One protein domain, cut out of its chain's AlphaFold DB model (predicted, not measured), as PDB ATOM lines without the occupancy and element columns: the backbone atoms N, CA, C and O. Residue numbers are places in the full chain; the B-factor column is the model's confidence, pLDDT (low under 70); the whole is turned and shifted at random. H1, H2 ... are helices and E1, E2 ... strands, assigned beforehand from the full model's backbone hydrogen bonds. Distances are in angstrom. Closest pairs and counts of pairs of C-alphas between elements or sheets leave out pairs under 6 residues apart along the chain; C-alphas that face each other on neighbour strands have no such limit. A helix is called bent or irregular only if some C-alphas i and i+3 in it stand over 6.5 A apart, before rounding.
ATOM      1  N   LYS A   6      42.887  28.439  40.802       91.50
ATOM      2  CA  LYS A   6      41.434  28.343  40.637       91.50
ATOM      3  C   LYS A   6      40.860  29.535  39.870       91.50
ATOM      4  O   LYS A   6      40.057  29.330  38.971       91.50
ATOM      5  N   ASP A   7      41.345  30.749  40.135       91.44
ATOM      6  CA  ASP A   7      40.882  31.932  39.400       91.44
ATOM      7  C   ASP A   7      41.185  31.813  37.898       91.44
ATOM      8  O   ASP A   7      40.355  32.173  37.068       91.44
ATOM      9  N   TYR A   8      42.347  31.261  37.525       93.62
ATOM     10  CA  TYR A   8      42.678  31.026  36.115       93.62
ATOM     11  C   TYR A   8      41.791  29.956  35.470       93.62
ATOM     12  O   TYR A   8      41.383  30.117  34.320       93.62
ATOM     13  N   LEU A   9      41.457  28.894  36.207       93.00
ATOM     14  CA  LEU A   9      40.514  27.873  35.745       93.00
ATOM     15  C   LEU A   9      39.121  28.463  35.511       93.00
ATOM     16  O   LEU A   9      38.520  28.201  34.474       93.00
ATOM     17  N   ASP A  10      38.632  29.293  36.430       92.62
ATOM     18  CA  ASP A  10      37.308  29.910  36.326       92.62
ATOM     19  C   ASP A  10      37.215  30.852  35.111       92.62
ATOM     20  O   ASP A  10      36.206  30.857  34.402       92.62
ATOM     21  N   ILE A  11      38.292  31.583  34.789       91.94
ATOM     22  CA  ILE A  11      38.380  32.383  33.554       91.94
ATOM     23  C   ILE A  11      38.262  31.488  32.319       91.94
ATOM     24  O   ILE A  11      37.483  31.786  31.416       91.94
ATOM     25  N   LEU A  12      39.044  30.408  32.248       93.06
ATOM     26  CA  LEU A  12      39.057  29.530  31.076       93.06
ATOM     27  C   LEU A  12      37.727  28.787  30.906       93.06
ATOM     28  O   LEU A  12      37.238  28.685  29.782       93.06
ATOM     29  N   ARG A  13      37.087  28.382  32.009       92.75
ATOM     30  CA  ARG A  13      35.731  27.811  32.023       92.75
ATOM     31  C   ARG A  13      34.685  28.792  31.503       92.75
ATOM     32  O   ARG A  13      33.869  28.406  30.673       92.75
ATOM     33  N   PHE A  14      34.745  30.064  31.911       90.75
ATOM     34  CA  PHE A  14      33.858  31.109  31.381       90.75
ATOM     35  C   PHE A  14      33.962  31.226  29.851       90.75
ATOM     36  O   PHE A  14      32.970  31.476  29.171       90.75
ATOM     37  N   TYR A  15      35.159  31.015  29.301       90.31
ATOM     38  CA  TYR A  15      35.408  31.016  27.861       90.31
ATOM     39  C   TYR A  15      35.295  29.637  27.196       90.31
ATOM     40  O   TYR A  15      35.636  29.520  26.021       90.31
ATOM     41  N   LYS A  16      34.812  28.614  27.915       93.75
ATOM     42  CA  LYS A  16      34.648  27.234  27.430       93.75
ATOM     43  C   LYS A  16      35.936  26.636  26.837       93.75
ATOM     44  O   LYS A  16      35.886  25.855  25.894       93.75
ATOM     45  N   ILE A  17      37.099  27.005  27.380       92.00
ATOM     46  CA  ILE A  17      38.386  26.426  26.980       92.00
ATOM     47  C   ILE A  17      38.624  25.141  27.769       92.00
ATOM     48  O   ILE A  17      38.573  25.149  29.000       92.00
ATOM     49  N   ASN A  18      38.919  24.049  27.059       90.94
ATOM     50  CA  ASN A  18      39.293  22.792  27.692       90.94
ATOM     51  C   ASN A  18      40.709  22.891  28.287       90.94
ATOM     52  O   ASN A  18      41.653  23.309  27.620       90.94
ATOM     53  N   VAL A  19      40.835  22.513  29.558       90.44
ATOM     54  CA  VAL A  19      42.064  22.595  30.360       90.44
ATOM     55  C   VAL A  19      42.523  21.234  30.889       90.44
ATOM     56  O   VAL A  19      43.521  21.189  31.602       90.44
ATOM     57  N   SER A  20      41.824  20.139  30.556       85.75
ATOM     58  CA  SER A  20      42.047  18.802  31.133       85.75
ATOM     59  C   SER A  20      43.490  18.308  31.001       85.75
ATOM     60  O   SER A  20      44.016  17.703  31.927       85.75
ATOM     61  N   ASN A  21      44.154  18.643  29.893       89.19
ATOM     62  CA  ASN A  21      45.509  18.183  29.575       89.19
ATOM     63  C   ASN A  21      46.571  19.284  29.757       89.19
ATOM     64  O   ASN A  21      47.668  19.197  29.206       89.19
ATOM     65  N   MET A  22      46.256  20.372  30.472       91.69
ATOM     66  CA  MET A  22      47.164  21.510  30.624       91.69
ATOM     67  C   MET A  22      47.852  21.536  31.989       91.69
ATOM     68  O   MET A  22      47.224  21.445  33.041       91.69
ATOM     69  N   SER A  23      49.163  21.787  31.983       94.00
ATOM     70  CA  SER A  23      49.908  22.074  33.209       94.00
ATOM     71  C   SER A  23      49.447  23.389  33.854       94.00
ATOM     72  O   SER A  23      48.964  24.305  33.180       94.00
ATOM     73  N   LYS A  24      49.680  23.552  35.164       92.12
ATOM     74  CA  LYS A  24      49.363  24.799  35.893       92.12
ATOM     75  C   LYS A  24      49.989  26.042  35.243       92.12
ATOM     76  O   LYS A  24      49.365  27.105  35.217       92.12
ATOM     77  N   LYS A  25      51.208  25.903  34.703       92.00
ATOM     78  CA  LYS A  25      51.920  26.967  33.975       92.00
ATOM     79  C   LYS A  25      51.196  27.327  32.674       92.00
ATOM     80  O   LYS A  25      50.963  28.508  32.426       92.00
ATOM     81  N   ASN A  26      50.782  26.322  31.901       93.62
ATOM     82  CA  ASN A  26      50.065  26.526  30.643       93.62
ATOM     83  C   ASN A  26      48.684  27.138  30.877       93.62
ATOM     84  O   ASN A  26      48.327  28.083  30.190       93.62
ATOM     85  N   ILE A  27      47.951  26.696  31.901       94.56
ATOM     86  CA  ILE A  27      46.658  27.283  32.290       94.56
ATOM     87  C   ILE A  27      46.795  28.786  32.554       94.56
ATOM     88  O   ILE A  27      46.037  29.589  32.006       94.56
ATOM     89  N   LYS A  28      47.802  29.182  33.342       93.50
ATOM     90  CA  LYS A  28      48.087  30.596  33.614       93.50
ATOM     91  C   LYS A  28      48.400  31.356  32.323       93.50
ATOM     92  O   LYS A  28      47.783  32.386  32.058       93.50
ATOM     93  N   LEU A  29      49.330  30.846  31.518       93.50
ATOM     94  CA  LEU A  29      49.766  31.499  30.284       93.50
ATOM     95  C   LEU A  29      48.617  31.652  29.277       93.50
ATOM     96  O   LEU A  29      48.439  32.719  28.693       93.50
ATOM     97  N   THR A  30      47.811  30.607  29.098       94.25
ATOM     98  CA  THR A  30      46.652  30.600  28.202       94.25
ATOM     99  C   THR A  30      45.612  31.616  28.654       94.25
ATOM    100  O   THR A  30      45.139  32.403  27.836       94.25
ATOM    101  N   ALA A  31      45.296  31.668  29.950       94.25
ATOM    102  CA  ALA A  31      44.356  32.645  30.490       94.25
ATOM    103  C   ALA A  31      44.858  34.091  30.320       94.25
ATOM    104  O   ALA A  31      44.103  34.959  29.878       94.25
ATOM    105  N   GLU A  32      46.136  34.353  30.614       94.12
ATOM    106  CA  GLU A  32      46.751  35.673  30.437       94.12
ATOM    107  C   GLU A  32      46.749  36.109  28.962       94.12
ATOM    108  O   GLU A  32      46.325  37.220  28.645       94.12
ATOM    109  N   ASN A  33      47.147  35.227  28.041       94.44
ATOM    110  CA  ASN A  33      47.153  35.523  26.607       94.44
ATOM    111  C   ASN A  33      45.738  35.731  26.054       94.44
ATOM    112  O   ASN A  33      45.518  36.639  25.247       94.44
ATOM    113  N   LEU A  34      44.768  34.927  26.496       94.69
ATOM    114  CA  LEU A  34      43.371  35.046  26.090       94.69
ATOM    115  C   LEU A  34      42.799  36.405  26.501       94.69
ATOM    116  O   LEU A  34      42.239  37.122  25.668       94.69
ATOM    117  N   LEU A  35      42.974  36.779  27.769       95.00
ATOM    118  CA  LEU A  35      42.497  38.054  28.294       95.00
ATOM    119  C   LEU A  35      43.189  39.241  27.615       95.00
ATOM    120  O   LEU A  35      42.505  40.182  27.215       95.00
ATOM    121  N   ALA A  36      44.510  39.187  27.419       95.69
ATOM    122  CA  ALA A  36      45.242  40.240  26.715       95.69
ATOM    123  C   ALA A  36      44.754  40.392  25.267       95.69
ATOM    124  O   ALA A  36      44.497  41.501  24.803       95.69
ATOM    125  N   THR A  37      44.550  39.276  24.565       95.44
ATOM    126  CA  THR A  37      44.056  39.276  23.183       95.44
ATOM    127  C   THR A  37      42.650  39.859  23.091       95.44
ATOM    128  O   THR A  37      42.385  40.695  22.229       95.44
ATOM    129  N   LYS A  38      41.741  39.461  23.988       94.75
ATOM    130  CA  LYS A  38      40.376  40.007  24.038       94.75
ATOM    131  C   LYS A  38      40.375  41.498  24.369       94.75
ATOM    132  O   LYS A  38      39.638  42.244  23.732       94.75
ATOM    133  N   LEU A  39      41.224  41.933  25.303       95.19
ATOM    134  CA  LEU A  39      41.378  43.343  25.655       95.19
ATOM    135  C   LEU A  39      41.830  44.164  24.443       95.19
ATOM    136  O   LEU A  39      41.179  45.144  24.094       95.19
ATOM    137  N   CYS A  40      42.876  43.722  23.745       95.38
ATOM    138  CA  CYS A  40      43.379  44.417  22.564       95.38
ATOM    139  C   CYS A  40      42.382  44.422  21.402       95.38
ATOM    140  O   CYS A  40      42.238  45.442  20.736       95.38
ATOM    141  N   LYS A  41      41.663  43.315  21.165       94.94
ATOM    142  CA  LYS A  41      40.590  43.269  20.158       94.94
ATOM    143  C   LYS A  41      39.454  44.233  20.499       94.94
ATOM    144  O   LYS A  41      38.935  44.884  19.601       94.94
ATOM    145  N   CYS A  42      39.094  44.344  21.776       95.31
ATOM    146  CA  CYS A  42      38.098  45.309  22.224       95.31
ATOM    147  C   CYS A  42      38.573  46.745  21.970       95.31
ATOM    148  O   CYS A  42      37.850  47.503  21.336       95.31
ATOM    149  N   ILE A  43      39.799  47.094  22.378       93.31
ATOM    150  CA  ILE A  43      40.338  48.449  22.185       93.31
ATOM    151  C   ILE A  43      40.366  48.794  20.698       93.31
ATOM    152  O   ILE A  43      39.792  49.798  20.311       93.31
ATOM    153  N   LYS A  44      40.907  47.914  19.844       92.44
ATOM    154  CA  LYS A  44      40.936  48.131  18.387       92.44
ATOM    155  C   LYS A  44      39.551  48.342  17.767       92.44
ATOM    156  O   LYS A  44      39.446  49.021  16.756       92.44
ATOM    157  N   LYS A  45      38.504  47.739  18.339       93.69
ATOM    158  CA  LYS A  45      37.126  47.886  17.858       93.69
ATOM    159  C   LYS A  45      36.469  49.179  18.349       93.69
ATOM    160  O   LYS A  45      35.681  49.765  17.621       93.69
ATOM    161  N   ILE A  46      36.743  49.578  19.589       93.38
ATOM    162  CA  ILE A  46      36.068  50.700  20.257       93.38
ATOM    163  C   ILE A  46      36.788  52.032  20.024       93.38
ATOM    164  O   ILE A  46      36.132  53.067  19.943       93.38
ATOM    165  N   ASP A  47      38.109  52.013  19.872       91.94
ATOM    166  CA  ASP A  47      38.925  53.213  19.692       91.94
ATOM    167  C   ASP A  47      38.490  54.097  18.508       91.94
ATOM    168  O   ASP A  47      38.289  55.294  18.725       91.94
ATOM    169  N   PRO A  48      38.165  53.542  17.321       92.25
ATOM    170  CA  PRO A  48      37.630  54.341  16.217       92.25
ATOM    171  C   PRO A  48      36.268  54.993  16.511       92.25
ATOM    172  O   PRO A  48      35.931  55.999  15.893       92.25
ATOM    173  N   LEU A  49      35.481  54.433  17.442       91.12
ATOM    174  CA  LEU A  49      34.143  54.926  17.791       91.12
ATOM    175  C   LEU A  49      34.201  56.077  18.797       91.12
ATOM    176  O   LEU A  49      33.458  57.044  18.675       91.12
ATOM    177  N   LEU A  50      35.071  55.966  19.805       87.75
ATOM    178  CA  LEU A  50      35.194  56.966  20.870       87.75
ATOM    179  C   LEU A  50      36.218  58.060  20.549       87.75
ATOM    180  O   LEU A  50      36.195  59.100  21.205       87.75
ATOM    181  N   LYS A  51      37.136  57.817  19.600       88.00
ATOM    182  CA  LYS A  51      38.274  58.695  19.263       88.00
ATOM    183  C   LYS A  51      39.104  59.108  20.490       88.00
ATOM    184  O   LYS A  51      39.749  60.152  20.504       88.00
ATOM    185  N   ASN A  52      39.058  58.297  21.545       91.19
ATOM    186  CA  ASN A  52      39.746  58.527  22.804       91.19
ATOM    187  C   ASN A  52      40.202  57.182  23.374       91.19
ATOM    188  O   ASN A  52      39.397  56.390  23.879       91.19
ATOM    189  N   GLU A  53      41.510  56.952  23.314       87.69
ATOM    190  CA  GLU A  53      42.138  55.697  23.717       87.69
ATOM    191  C   GLU A  53      41.852  55.366  25.188       87.69
ATOM    192  O   GLU A  53      41.505  54.231  25.525       87.69
ATOM    193  N   ASN A  54      41.898  56.365  26.072       91.19
ATOM    194  CA  ASN A  54      41.680  56.167  27.505       91.19
ATOM    195  C   ASN A  54      40.259  55.674  27.805       91.19
ATOM    196  O   ASN A  54      40.078  54.740  28.595       91.19
ATOM    197  N   ASN A  55      39.256  56.251  27.140       92.69
ATOM    198  CA  ASN A  55      37.862  55.838  27.300       92.69
ATOM    199  C   ASN A  55      37.645  54.415  26.770       92.69
ATOM    200  O   ASN A  55      37.049  53.578  27.452       92.69
ATOM    201  N   SER A  56      38.209  54.109  25.602       93.50
ATOM    202  CA  SER A  56      38.171  52.772  25.003       93.50
ATOM    203  C   SER A  56      38.792  51.723  25.924       93.50
ATOM    204  O   SER A  56      38.201  50.669  26.177       93.50
ATOM    205  N   ILE A  57      39.947  52.034  26.516       93.19
ATOM    206  CA  ILE A  57      40.614  51.171  27.492       93.19
ATOM    207  C   ILE A  57      39.735  50.960  28.727       93.19
ATOM    208  O   ILE A  57      39.623  49.826  29.196       93.19
ATOM    209  N   ALA A  58      39.105  52.008  29.264       93.00
ATOM    210  CA  ALA A  58      38.250  51.900  30.446       93.00
ATOM    211  C   ALA A  58      37.043  50.978  30.202       93.00
ATOM    212  O   ALA A  58      36.783  50.066  30.996       93.00
ATOM    213  N   VAL A  59      36.357  51.151  29.067       94.19
ATOM    214  CA  VAL A  59      35.225  50.306  28.651       94.19
ATOM    215  C   VAL A  59      35.671  48.855  28.474       94.19
ATOM    216  O   VAL A  59      35.064  47.928  29.023       94.19
ATOM    217  N   CYS A  60      36.782  48.640  27.772       94.94
ATOM    218  CA  CYS A  60      37.299  47.303  27.512       94.94
ATOM    219  C   CYS A  60      37.804  46.603  28.777       94.94
ATOM    220  O   CYS A  60      37.537  45.413  28.966       94.94
ATOM    221  N   ARG A  61      38.458  47.323  29.696       94.12
ATOM    222  CA  ARG A  61      38.840  46.795  31.014       94.12
ATOM    223  C   ARG A  61      37.616  46.363  31.817       94.12
ATOM    224  O   ARG A  61      37.655  45.299  32.437       94.12
ATOM    225  N   LYS A  62      36.521  47.128  31.768       92.62
ATOM    226  CA  LYS A  62      35.266  46.767  32.443       92.62
ATOM    227  C   LYS A  62      34.706  45.443  31.935       92.62
ATOM    228  O   LYS A  62      34.467  44.535  32.729       92.62
ATOM    229  N   SER A  63      34.579  45.317  30.617       91.94
ATOM    230  CA  SER A  63      34.010  44.128  29.977       91.94
ATOM    231  C   SER A  63      34.894  42.879  30.127       91.94
ATOM    232  O   SER A  63      34.418  41.800  30.499       91.94
ATOM    233  N   VAL A  64      36.201  43.017  29.884       93.50
ATOM    234  CA  VAL A  64      37.130  41.878  29.824       93.50
ATOM    235  C   VAL A  64      37.630  41.459  31.206       93.50
ATOM    236  O   VAL A  64      37.742  40.260  31.449       93.50
ATOM    237  N   LEU A  65      37.909  42.402  32.114       92.06
ATOM    238  CA  LEU A  65      38.587  42.125  33.389       92.06
ATOM    239  C   LEU A  65      37.682  42.327  34.612       92.06
ATOM    240  O   LEU A  65      37.534  41.403  35.414       92.06
ATOM    241  N   PHE A  66      37.040  43.493  34.766       88.75
ATOM    242  CA  PHE A  66      36.309  43.806  36.007       88.75
ATOM    243  C   PHE A  66      35.098  42.907  36.238       88.75
ATOM    244  O   PHE A  66      34.897  42.451  37.362       88.75
ATOM    245  N   ASN A  67      34.360  42.556  35.182       85.94
ATOM    246  CA  ASN A  67      33.258  41.595  35.281       85.94
ATOM    247  C   ASN A  67      33.719  40.205  35.768       85.94
ATOM    248  O   ASN A  67      32.915  39.424  36.264       85.94
ATOM    249  N   LYS A  68      35.022  39.905  35.673       87.38
ATOM    250  CA  LYS A  68      35.653  38.666  36.160       87.38
ATOM    251  C   LYS A  68      36.397  38.857  37.480       87.38
ATOM    252  O   LYS A  68      37.117  37.965  37.905       87.38
ATOM    253  N   LYS A  69      36.235  40.015  38.132       89.50
ATOM    254  CA  LYS A  69      36.893  40.379  39.399       89.50
ATOM    255  C   LYS A  69      38.426  40.329  39.318       89.50
ATOM    256  O   LYS A  69      39.097  39.986  40.291       89.50
ATOM    257  N   ILE A  70      38.990  40.718  38.175       91.56
ATOM    258  CA  ILE A  70      40.439  40.746  37.932       91.56
ATOM    259  C   ILE A  70      40.862  42.155  37.523       91.56
ATOM    260  O   ILE A  70      40.102  42.892  36.897       91.56
ATOM    261  N   THR A  71      42.086  42.529  37.874       91.69
ATOM    262  CA  THR A  71      42.764  43.738  37.408       91.69
ATOM    263  C   THR A  71      44.101  43.388  36.768       91.69
ATOM    264  O   THR A  71      44.710  42.363  37.077       91.69
ATOM    265  N   ASN A  72      44.569  44.252  35.872       93.19
ATOM    266  CA  ASN A  72      45.903  44.171  35.295       93.19
ATOM    267  C   ASN A  72      46.773  45.342  35.758       93.19
ATOM    268  O   ASN A  72      46.249  46.406  36.082       93.19
ATOM    269  N   TYR A  73      48.093  45.153  35.754       92.12
ATOM    270  CA  TYR A  73      49.042  46.235  36.036       92.12
ATOM    271  C   TYR A  73      49.305  47.068  34.780       92.12
ATOM    272  O   TYR A  73      48.972  48.247  34.729       92.12
ATOM    273  N   GLY A  74      49.814  46.426  33.731       91.94
ATOM    274  CA  GLY A  74      49.939  47.015  32.404       91.94
ATOM    275  C   GLY A  74      49.588  46.003  31.324       91.94
ATOM    276  O   GLY A  74      49.353  44.825  31.598       91.94
ATOM    277  N   PHE A  75      49.505  46.460  30.084       94.69
ATOM    278  CA  PHE A  75      49.321  45.603  28.919       94.69
ATOM    279  C   PHE A  75      49.933  46.272  27.693       94.69
ATOM    280  O   PHE A  75      50.083  47.489  27.657       94.69
ATOM    281  N   ARG A  76      50.272  45.470  26.689       93.88
ATOM    282  CA  ARG A  76      50.672  45.945  25.367       93.88
ATOM    283  C   ARG A  76      49.856  45.240  24.301       93.88
ATOM    284  O   ARG A  76      49.637  44.032  24.390       93.88
ATOM    285  N   CYS A  77      49.445  46.003  23.293       92.19
ATOM    286  CA  CYS A  77      48.719  45.488  22.134       92.19
ATOM    287  C   CYS A  77      49.536  45.492  20.841       92.19
ATOM    288  O   CYS A  77      49.213  44.730  19.931       92.19
ATOM    289  N   LYS A  78      50.585  46.322  20.747       88.00
ATOM    290  CA  LYS A  78      51.493  46.341  19.594       88.00
ATOM    291  C   LYS A  78      52.329  45.054  19.564       88.00
ATOM    292  O   LYS A  78      52.847  44.620  20.596       88.00
ATOM    293  N   GLY A  79      52.428  44.430  18.390       87.88
ATOM    294  CA  GLY A  79      53.055  43.118  18.213       87.88
ATOM    295  C   GLY A  79      52.206  41.991  18.807       87.88
ATOM    296  O   GLY A  79      51.180  41.615  18.243       87.88
ATOM    297  N   LYS A  80      52.626  41.446  19.957       89.31
ATOM    298  CA  LYS A  80      51.914  40.359  20.653       89.31
ATOM    299  C   LYS A  80      51.166  40.897  21.870       89.31
ATOM    300  O   LYS A  80      51.791  41.436  22.787       89.31
ATOM    301  N   ALA A  81      49.850  40.683  21.894       94.50
ATOM    302  CA  ALA A  81      48.987  41.054  23.010       94.50
ATOM    303  C   ALA A  81      49.434  40.343  24.295       94.50
ATOM    304  O   ALA A  81      49.348  39.120  24.390       94.50
ATOM    305  N   LYS A  82      49.947  41.104  25.266       95.31
ATOM    306  CA  LYS A  82      50.476  40.568  26.530       95.31
ATOM    307  C   LYS A  82      50.252  41.542  27.678       95.31
ATOM    308  O   LYS A  82      50.247  42.756  27.480       95.31
ATOM    309  N   PHE A  83      50.127  41.006  28.886       94.88
ATOM    310  CA  PHE A  83      50.176  41.808  30.103       94.88
ATOM    311  C   PHE A  83      51.615  42.152  30.479       94.88
ATOM    312  O   PHE A  83      52.547  41.407  30.173       94.88
ATOM    313  N   ILE A  84      51.773  43.307  31.117       93.50
ATOM    314  CA  ILE A  84      53.046  43.780  31.652       93.50
ATOM    315  C   ILE A  84      53.021  43.511  33.159       93.50
ATOM    316  O   ILE A  84      52.044  43.896  33.817       93.50
ATOM    317  N   PRO A  85      54.055  42.854  33.708       93.00
ATOM    318  CA  PRO A  85      54.106  42.549  35.124       93.00
ATOM    319  C   PRO A  85      54.266  43.812  35.971       93.00
ATOM    320  O   PRO A  85      54.819  44.823  35.534       93.00
ATOM    321  N   LYS A  86      53.815  43.748  37.226       92.00
ATOM    322  CA  LYS A  86      54.104  44.792  38.214       92.00
ATOM    323  C   LYS A  86      55.615  44.880  38.441       92.00
ATOM    324  O   LYS A  86      56.241  43.853  38.708       92.00
ATOM    325  N   LYS A  87      56.165  46.101  38.418       90.31
ATOM    326  CA  LYS A  87      57.580  46.394  38.712       90.31
ATOM    327  C   LYS A  87      58.046  45.643  39.969       90.31
ATOM    328  O   LYS A  87      57.369  45.687  40.996       90.31
ATOM    329  N   GLY A  88      59.173  44.940  39.855       90.50
ATOM    330  CA  GLY A  88      59.746  44.125  40.934       90.50
ATOM    331  C   GLY A  88      59.062  42.771  41.163       90.50
ATOM    332  O   GLY A  88      59.339  42.116  42.159       90.50
ATOM    333  N   THR A  89      58.151  42.336  40.285       89.88
ATOM    334  CA  THR A  89      57.482  41.030  40.396       89.88
ATOM    335  C   THR A  89      57.273  40.383  39.024       89.88
ATOM    336  O   THR A  89      57.326  41.052  38.000       89.88
ATOM    337  N   SER A  90      56.933  39.093  39.000       86.38
ATOM    338  CA  SER A  90      56.496  38.359  37.799       86.38
ATOM    339  C   SER A  90      54.964  38.304  37.644       86.38
ATOM    340  O   SER A  90      54.415  37.443  36.949       86.38
ATOM    341  N   LYS A  91      54.237  39.187  38.343       88.12
ATOM    342  CA  LYS A  91      52.772  39.153  38.432       88.12
ATOM    343  C   LYS A  91      52.147  40.079  37.395       88.12
ATOM    344  O   LYS A  91      52.283  41.295  37.493       88.12
ATOM    345  N   ASN A  92      51.412  39.495  36.453       90.56
ATOM    346  CA  ASN A  92      50.733  40.204  35.363       90.56
ATOM    347  C   ASN A  92      49.332  40.706  35.745       90.56
ATOM    348  O   ASN A  92      48.896  41.768  35.294       90.56
ATOM    349  N   LEU A  93      48.643  39.948  36.597       92.00
ATOM    350  CA  LEU A  93      47.263  40.182  37.012       92.00
ATOM    351  C   LEU A  93      47.148  40.173  38.540       92.00
ATOM    352  O   LEU A  93      47.968  39.571  39.240       92.00
ATOM    353  N   ALA A  94      46.107  40.820  39.052       91.44
ATOM    354  CA  ALA A  94      45.756  40.834  40.464       91.44
ATOM    355  C   ALA A  94      44.246  40.679  40.656       91.44
ATOM    356  O   ALA A  94      43.450  40.918  39.746       91.44
ATOM    357  N   LYS A  95      43.835  40.247  41.852       90.50
ATOM    358  CA  LYS A  95      42.409  40.190  42.180       90.50
ATOM    359  C   LYS A  95      41.871  41.602  42.328       90.50
ATOM    360  O   LYS A  95      42.483  42.436  43.000       90.50
ATOM    361  N   TYR A  96      40.697  41.839  41.760       86.25
ATOM    362  CA  TYR A  96      39.965  43.069  42.002       86.25
ATOM    363  C   TYR A  96      39.548  43.123  43.473       86.25
ATOM    364  O   TYR A  96      38.810  42.265  43.958       86.25
TER     365      TYR A  96
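This is residues 6 to 96 of the 110 residues of an uncharacterized protein of Flavobacteriales bacterium (UniProt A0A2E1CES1). One long helix, H2, makes the longest axis; H1 packs on it near its first end, and H3 folds back on it from its last end. Two small two-stranded ribbons lie along the remaining side: E2 and E3 pack on residues 29 to 40 of H2, and E1 and E4 make a second ribbon farther out, with E1 running on into E2. The printed part has 91 residues with three named helices and then four named strands, in the order H1 H2 H3 E1 E2 E3 E4; its class is mostly helix. Each sheet, E1 - E4 and E2 - E3, is antiparallel. The whole is compact, with a radius of gyration of the C-alphas of 13.3 A and spans of 42 by 33 by 26 A.

Find C-alpha 6 at (41.434, 28.343, 40.637); from there H1 runs through residues 6 to 14, 12.3 A long. Go on to C-alpha 24 at (49.363, 24.799, 35.893), where H2 begins; it takes residues 24 to 50 and is 38.2 A long. It has a kink of 26 degrees near residue 44, and it is only just irregular: C-alphas 45 and 48 are 6.7 A apart. H3 follows with residues 53 to 64, 15.9 A long. The strands come next: E1 at residues 70 to 72, 7.0 A; E2 at 74 to 76, 7.2 A; E3 at 82 to 84, 6.6 A; and E4 at 93 to 95, 7.1 A, ending at C-alpha 95, (42.409, 40.190, 42.180).

Look first at residues 27 to 31 of H2, which alone touch H1; the closest C-alphas are those of Tyr 8 and Lys 28, 6.0 A apart. These two helices run the same way at a steep tilt of 53 degrees. H2 and H3 form a helical hairpin and touch, closest at the C-alphas of Asp 47 and Ser 56, 5.4 A; they run opposite ways at a steep tilt of 45 degrees. H1 and H3 are apart. In H1 and H3 every O i to N i+4 pair is within hydrogen-bond range; in H2, 21 of 23 are. The closest C-alphas of H2 and E3 are those of Ala 36 and Lys 82, 5.2 A apart. E2 and E3 are a hairpin, with N 76 and O 82 at 2.8 A. E1 and E4 are antiparallel at 144 degrees, with N 71 and O 94 at 2.8 A. H3 and E1 are near each other.

The two C-alphas farthest apart, those of Asn 21 and Lys 51, are 42.4 A apart. The printed part has no cut and no long link. The mean pLDDT of the printed part is 92.1, and no printed residue is under 70.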